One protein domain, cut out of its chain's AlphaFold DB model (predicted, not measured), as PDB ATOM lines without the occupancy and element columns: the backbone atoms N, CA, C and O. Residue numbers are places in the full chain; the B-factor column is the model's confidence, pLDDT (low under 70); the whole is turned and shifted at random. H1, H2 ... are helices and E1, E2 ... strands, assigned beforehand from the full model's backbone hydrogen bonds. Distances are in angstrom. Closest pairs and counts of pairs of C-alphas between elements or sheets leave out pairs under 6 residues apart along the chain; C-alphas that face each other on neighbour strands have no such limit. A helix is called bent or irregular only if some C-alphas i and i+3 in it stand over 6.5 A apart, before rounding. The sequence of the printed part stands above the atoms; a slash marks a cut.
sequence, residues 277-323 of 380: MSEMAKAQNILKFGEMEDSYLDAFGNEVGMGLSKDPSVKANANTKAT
ATOM      1  N   MET A 277       2.182 -26.057  21.836       88.75
ATOM      2  CA  MET A 277       2.763 -24.866  22.454       88.75
ATOM      3  C   MET A 277       4.076 -24.495  21.760       88.75
ATOM      4  O   MET A 277       4.915 -25.369  21.488       88.75
ATOM      5  N   SER A 278       4.238 -23.207  21.456       89.50
ATOM      6  CA  SER A 278       5.474 -22.675  20.884       89.50
ATOM      7  C   SER A 278       6.628 -22.835  21.876       89.50
ATOM      8  O   SER A 278       6.417 -22.990  23.074       89.50
ATOM      9  N   GLU A 279       7.863 -22.812  21.383       87.88
ATOM     10  CA  GLU A 279       9.048 -22.904  22.248       87.88
ATOM     11  C   GLU A 279       9.135 -21.719  23.215       87.88
ATOM     12  O   GLU A 279       9.427 -21.932  24.385       87.88
ATOM     13  N   MET A 280       8.747 -20.513  22.778       88.44
ATOM     14  CA  MET A 280       8.610 -19.361  23.677       88.44
ATOM     15  C   MET A 280       7.549 -19.577  24.756       88.44
ATOM     16  O   MET A 280       7.825 -19.320  25.917       88.44
ATOM     17  N   ALA A 281       6.368 -20.104  24.412       89.00
ATOM     18  CA  ALA A 281       5.328 -20.359  25.410       89.00
ATOM     19  C   ALA A 281       5.715 -21.496  26.375       89.00
ATOM     20  O   ALA A 281       5.347 -21.480  27.542       89.00
ATOM     21  N   LYS A 282       6.495 -22.481  25.908       91.12
ATOM     22  CA  LYS A 282       7.085 -23.496  26.789       91.12
ATOM     23  C   LYS A 282       8.104 -22.887  27.748       91.12
ATOM     24  O   LYS A 282       8.093 -23.274  28.904       91.12
ATOM     25  N   ALA A 283       8.949 -21.966  27.282       91.06
ATOM     26  CA  ALA A 283       9.915 -21.263  28.126       91.06
ATOM     27  C   ALA A 283       9.230 -20.319  29.125       91.06
ATOM     28  O   ALA A 283       9.636 -20.253  30.277       91.06
ATOM     29  N   GLN A 284       8.146 -19.660  28.714       90.88
ATOM     30  CA  GLN A 284       7.318 -18.833  29.593       90.88
ATOM     31  C   GLN A 284       6.698 -19.646  30.738       90.88
ATOM     32  O   GLN A 284       6.633 -19.172  31.861       90.88
ATOM     33  N   ASN A 285       6.313 -20.901  30.485       92.00
ATOM     34  CA  ASN A 285       5.785 -21.795  31.521       92.00
ATOM     35  C   ASN A 285       6.859 -22.353  32.475       92.00
ATOM     36  O   ASN A 285       6.522 -23.127  33.370       92.00
ATOM     37  N   ILE A 286       8.142 -22.042  32.265       90.00
ATOM     38  CA  ILE A 286       9.226 -22.464  33.154       90.00
ATOM     39  C   ILE A 286       9.610 -21.276  34.031       90.00
ATOM     40  O   ILE A 286       9.971 -20.215  33.525       90.00
ATOM     41  N   LEU A 287       9.562 -21.488  35.346       88.75
ATOM     42  CA  LEU A 287       9.910 -20.499  36.361       88.75
ATOM     43  C   LEU A 287      11.296 -20.802  36.935       88.75
ATOM     44  O   LEU A 287      11.612 -21.962  37.220       88.75
ATOM     45  N   LYS A 288      12.122 -19.765  37.121       89.56
ATOM     46  CA  LYS A 288      13.371 -19.884  37.883       89.56
ATOM     47  C   LYS A 288      13.028 -19.951  39.363       89.56
ATOM     48  O   LYS A 288      12.306 -19.108  39.887       89.56
ATOM     49  N   PHE A 289      13.519 -20.982  40.035       90.62
ATOM     50  CA  PHE A 289      13.282 -21.149  41.460       90.62
ATOM     51  C   PHE A 289      14.151 -20.174  42.263       90.62
ATOM     52  O   PHE A 289      15.358 -20.115  42.046       90.62
ATOM     53  N   GLY A 290      13.544 -19.452  43.207       89.38
ATOM     54  CA  GLY A 290      14.255 -18.550  44.122       89.38
ATOM     55  C   GLY A 290      14.556 -17.152  43.571       89.38
ATOM     56  O   GLY A 290      15.123 -16.343  44.297       89.38
ATOM     57  N   GLU A 291      14.147 -16.845  42.338       87.69
ATOM     58  CA  GLU A 291      14.262 -15.515  41.729       87.69
ATOM     59  C   GLU A 291      12.869 -14.920  41.480       87.69
ATOM     60  O   GLU A 291      11.909 -15.649  41.223       87.69
ATOM     61  N   MET A 292      12.750 -13.592  41.571       85.62
ATOM     62  CA  MET A 292      11.515 -12.892  41.204       85.62
ATOM     63  C   MET A 292      11.299 -12.989  39.691       85.62
ATOM     64  O   MET A 292      12.243 -12.845  38.916       85.62
ATOM     65  N   GLU A 293      10.061 -13.239  39.269       85.81
ATOM     66  CA  GLU A 293       9.723 -13.352  37.853       85.81
ATOM     67  C   GLU A 293       9.712 -11.982  37.161       85.81
ATOM     68  O   GLU A 293       9.191 -11.001  37.692       85.81
ATOM     69  N   ASP A 294      10.236 -11.939  35.936       87.75
ATOM     70  CA  ASP A 294      10.060 -10.801  35.041       87.75
ATOM     71  C   ASP A 294       8.602 -10.768  34.557       87.75
ATOM     72  O   ASP A 294       8.187 -11.616  33.763       87.75
ATOM     73  N   SER A 295       7.825  -9.787  35.011       89.00
ATOM     74  CA  SER A 295       6.465  -9.540  34.529       89.00
ATOM     75  C   SER A 295       6.398  -8.265  33.688       89.00
ATOM     76  O   SER A 295       7.196  -7.338  33.834       89.00
ATOM     77  N   TYR A 296       5.433  -8.214  32.774       91.00
ATOM     78  CA  TYR A 296       5.036  -6.977  32.113       91.00
ATOM     79  C   TYR A 296       3.542  -6.744  32.315       91.00
ATOM     80  O   TYR A 296       2.770  -7.687  32.486       91.00
ATOM     81  N   LEU A 297       3.130  -5.479  32.284       93.19
ATOM     82  CA  LEU A 297       1.719  -5.109  32.331       93.19
ATOM     83  C   LEU A 297       1.129  -5.185  30.921       93.19
ATOM     84  O   LEU A 297       1.606  -4.516  30.002       93.19
ATOM     85  N   ASP A 298       0.102  -6.012  30.745       91.75
ATOM     86  CA  ASP A 298      -0.654  -6.100  29.499       91.75
ATOM     87  C   ASP A 298      -1.499  -4.832  29.272       91.75
ATOM     88  O   ASP A 298      -1.748  -4.050  30.189       91.75
ATOM     89  N   ALA A 299      -2.013  -4.639  28.056       93.69
ATOM     90  CA  ALA A 299      -2.871  -3.504  27.704       93.69
ATOM     91  C   ALA A 299      -4.164  -3.426  28.547       93.69
ATOM     92  O   ALA A 299      -4.783  -2.367  28.635       93.69
ATOM     93  N   PHE A 300      -4.563  -4.538  29.174       94.00
ATOM     94  CA  PHE A 300      -5.685  -4.620  30.112       94.00
ATOM     95  C   PHE A 300      -5.287  -4.382  31.581       94.00
ATOM     96  O   PHE A 300      -6.132  -4.517  32.460       94.00
ATOM     97  N   GLY A 301      -4.023  -4.042  31.856       90.50
ATOM     98  CA  GLY A 301      -3.505  -3.759  33.199       90.50
ATOM     99  C   GLY A 301      -3.193  -4.996  34.045       90.50
ATOM    100  O   GLY A 301      -2.887  -4.856  35.224       90.50
ATOM    101  N   ASN A 302      -3.263  -6.196  33.466       93.06
ATOM    102  CA  ASN A 302      -2.920  -7.439  34.155       93.06
ATOM    103  C   ASN A 302      -1.419  -7.719  34.050       93.06
ATOM    104  O   ASN A 302      -0.830  -7.545  32.982       93.06
ATOM    105  N   GLU A 303      -0.822  -8.212  35.131       91.88
ATOM    106  CA  GLU A 303       0.566  -8.670  35.135       91.88
ATOM    107  C   GLU A 303       0.687 -10.024  34.427       91.88
ATOM    108  O   GLU A 303       0.020 -10.999  34.779       91.88
ATOM    109  N   VAL A 304       1.546 -10.085  33.409       90.69
ATOM    110  CA  VAL A 304       1.863 -11.303  32.662       90.69
ATOM    111  C   VAL A 304       3.314 -11.679  32.929       90.69
ATOM    112  O   VAL A 304       4.234 -10.961  32.535       90.69
ATOM    113  N   GLY A 305       3.512 -12.826  33.578       91.25
ATOM    114  CA  GLY A 305       4.827 -13.408  33.829       91.25
ATOM    115  C   GLY A 305       5.492 -13.925  32.550       91.25
ATOM    116  O   GLY A 305       4.844 -14.548  31.699       91.25
ATOM    117  N   MET A 306       6.777 -13.622  32.371       89.06
ATOM    118  CA  MET A 306       7.559 -14.005  31.194       89.06
ATOM    119  C   MET A 306       8.355 -15.303  31.384       89.06
ATOM    120  O   MET A 306       8.882 -15.818  30.390       89.06
ATOM    121  N   GLY A 307       8.449 -15.852  32.599       89.75
ATOM    122  CA  GLY A 307       9.273 -17.022  32.916       89.75
ATOM    123  C   GLY A 307      10.679 -16.946  32.306       89.75
ATOM    124  O   GLY A 307      11.337 -15.907  32.320       89.75
ATOM    125  N   LEU A 308      11.124 -18.039  31.683       89.00
ATOM    126  CA  LEU A 308      12.395 -18.107  30.944       89.00
ATOM    127  C   LEU A 308      12.326 -17.602  29.495       89.00
ATOM    128  O   LEU A 308      13.293 -17.741  28.747       89.00
ATOM    129  N   SER A 309      11.204 -17.046  29.034       87.38
ATOM    130  CA  SER A 309      11.063 -16.678  27.613       87.38
ATOM    131  C   SER A 309      11.992 -15.542  27.159       87.38
ATOM    132  O   SER A 309      12.212 -15.389  25.957       87.38
ATOM    133  N   LYS A 310      12.557 -14.778  28.104       84.62
ATOM    134  CA  LYS A 310      13.505 -13.679  27.869       84.62
ATOM    135  C   LYS A 310      14.950 -14.153  27.661       84.62
ATOM    136  O   LYS A 310      15.783 -13.367  27.211       84.62
ATOM    137  N   ASP A 311      15.256 -15.415  27.968       85.50
ATOM    138  CA  ASP A 311      16.598 -15.957  27.770       85.50
ATOM    139  C   ASP A 311      16.962 -15.927  26.268       85.50
ATOM    140  O   ASP A 311      16.194 -16.407  25.427       85.50
ATOM    141  N   PRO A 312      18.157 -15.431  25.891       80.56
ATOM    142  CA  PRO A 312      18.548 -15.240  24.488       80.56
ATOM    143  C   PRO A 312      18.692 -16.555  23.699       80.56
ATOM    144  O   PRO A 312      18.834 -16.546  22.475       80.56
ATOM    145  N   SER A 313      18.658 -17.698  24.387       83.88
ATOM    146  CA  SER A 313      18.672 -19.036  23.797       83.88
ATOM    147  C   SER A 313      17.318 -19.447  23.194       83.88
ATOM    148  O   SER A 313      17.278 -20.335  22.336       83.88
ATOM    149  N   VAL A 314      16.213 -18.804  23.594       83.25
ATOM    150  CA  VAL A 314      14.854 -19.147  23.157       83.25
ATOM    151  C   VAL A 314      14.538 -18.475  21.817       83.25
ATOM    152  O   VAL A 314      14.555 -17.255  21.683       83.25
ATOM    153  N   LYS A 315      14.210 -19.272  20.791       82.44
ATOM    154  CA  LYS A 315      13.904 -18.763  19.443       82.44
ATOM    155  C   LYS A 315      12.401 -18.670  19.185       82.44
ATOM    156  O   LYS A 315      11.637 -19.606  19.425       82.44
ATOM    157  N   ALA A 316      11.977 -17.553  18.599       81.00
ATOM    158  CA  ALA A 316      10.609 -17.377  18.126       81.00
ATOM    159  C   ALA A 316      10.368 -18.161  16.823       81.00
ATOM    160  O   ALA A 316      11.057 -17.970  15.820       81.00
ATOM    161  N   ASN A 317       9.341 -19.017  16.807       80.50
ATOM    162  CA  ASN A 317       8.975 -19.812  15.633       80.50
ATOM    163  C   ASN A 317       7.802 -19.192  14.860       80.50
ATOM    164  O   ASN A 317       6.742 -18.923  15.418       80.50
ATOM    165  N   ALA A 318       7.931 -19.066  13.534       80.31
ATOM    166  CA  ALA A 318       6.853 -18.568  12.667       80.31
ATOM    167  C   ALA A 318       5.738 -19.602  12.392       80.31
ATOM    168  O   ALA A 318       4.717 -19.275  11.787       80.31
ATOM    169  N   ASN A 319       5.920 -20.852  12.825       79.50
ATOM    170  CA  ASN A 319       5.021 -21.969  12.519       79.50
ATOM    171  C   ASN A 319       3.669 -21.895  13.251       79.50
ATOM    172  O   ASN A 319       2.694 -22.483  12.782       79.50
ATOM    173  N   THR A 320       3.609 -21.167  14.369       82.56
ATOM    174  CA  THR A 320       2.399 -20.935  15.176       82.56
ATOM    175  C   THR A 320       1.709 -19.608  14.849       82.56
ATOM    176  O   THR A 320       0.745 -19.248  15.517       82.56
ATOM    177  N   LYS A 321       2.166 -18.870  13.822       86.06
ATOM    178  CA  LYS A 321       1.515 -17.620  13.400       86.06
ATOM    179  C   LYS A 321       0.053 -17.879  13.030       86.06
ATOM    180  O   LYS A 321      -0.258 -18.835  12.312       86.06
ATOM    181  N   ALA A 322      -0.834 -17.004  13.503       87.25
ATOM    182  CA  ALA A 322      -2.258 -17.095  13.222       87.25
ATOM    183  C   ALA A 322      -2.509 -17.021  11.710       87.25
ATOM    184  O   ALA A 322      -2.058 -16.108  11.019       87.25
ATOM    185  N   THR A 323      -3.229 -18.010  11.186       88.62
ATOM    186  CA  THR A 323      -3.632 -18.054   9.778       88.62
ATOM    187  C   THR A 323      -5.124 -17.808   9.658       88.62
ATOM    188  O   THR A 323      -5.907 -18.392  10.406       88.62
TER     189      THR A 323
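AT A GLANCE: This is residues 277 to 323 of the 380 residues of the protein "Nop domain-containing protein" of Candida tenuis (strain ATCC 10573 / BCRC 21748 / CBS 615 / JCM 9827 / NBRC 10315 / NRRL Y-1498 / VKM Y-70) (UniProt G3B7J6). This is a loose model with little regular structure: a small hairpin of two strands, E1 and E2, a pair of short touching helices, H1 and H2, and a tail with no named element, residues 311 to 323. The printed part has 47 residues, 16 in named elements, in the order H1, E1, E2, H2; the class is mixed and the sheet, E1 - E2, antiparallel. The radius of gyration of the C-alphas is 11.9 A; the spans are 35 by 27 by 16 A.

HOW THE PARTS SIT: Start at H1, residues 279 to 284, where every O i to N i+4 pair is within hydrogen-bond range. It touches H2, residues 307 to 310; the closest C-alphas, of Gln 284 and Gly 307, are 4.3 A apart. H2 is too short for such a pair, and its one O i to N i+3 pair is not within range. Between them, E1, residues 295 to 297, and E2, residues 303 to 305, form a hairpin at 149 degrees; N 304 and O 296 are within hydrogen-bond range at 2.8 A. E1 and H2 are only just apart, at 8.2 A.

IN THESE COORDINATES: Find C-alpha 279 at (9.048, -22.904, 22.248); H1 runs 8.6 A. E1 is 6.9 A, E2 6.5 A. H2, irregular at 7.4 A, ends at C-alpha 310, (13.505, -13.679, 27.869).

THE WHOLE: The farthest C-alphas, of Gly 290 and Thr 323, are 38.7 A apart. The printed part has no cut, no link is long, and no printed residue is under 70 in pLDDT.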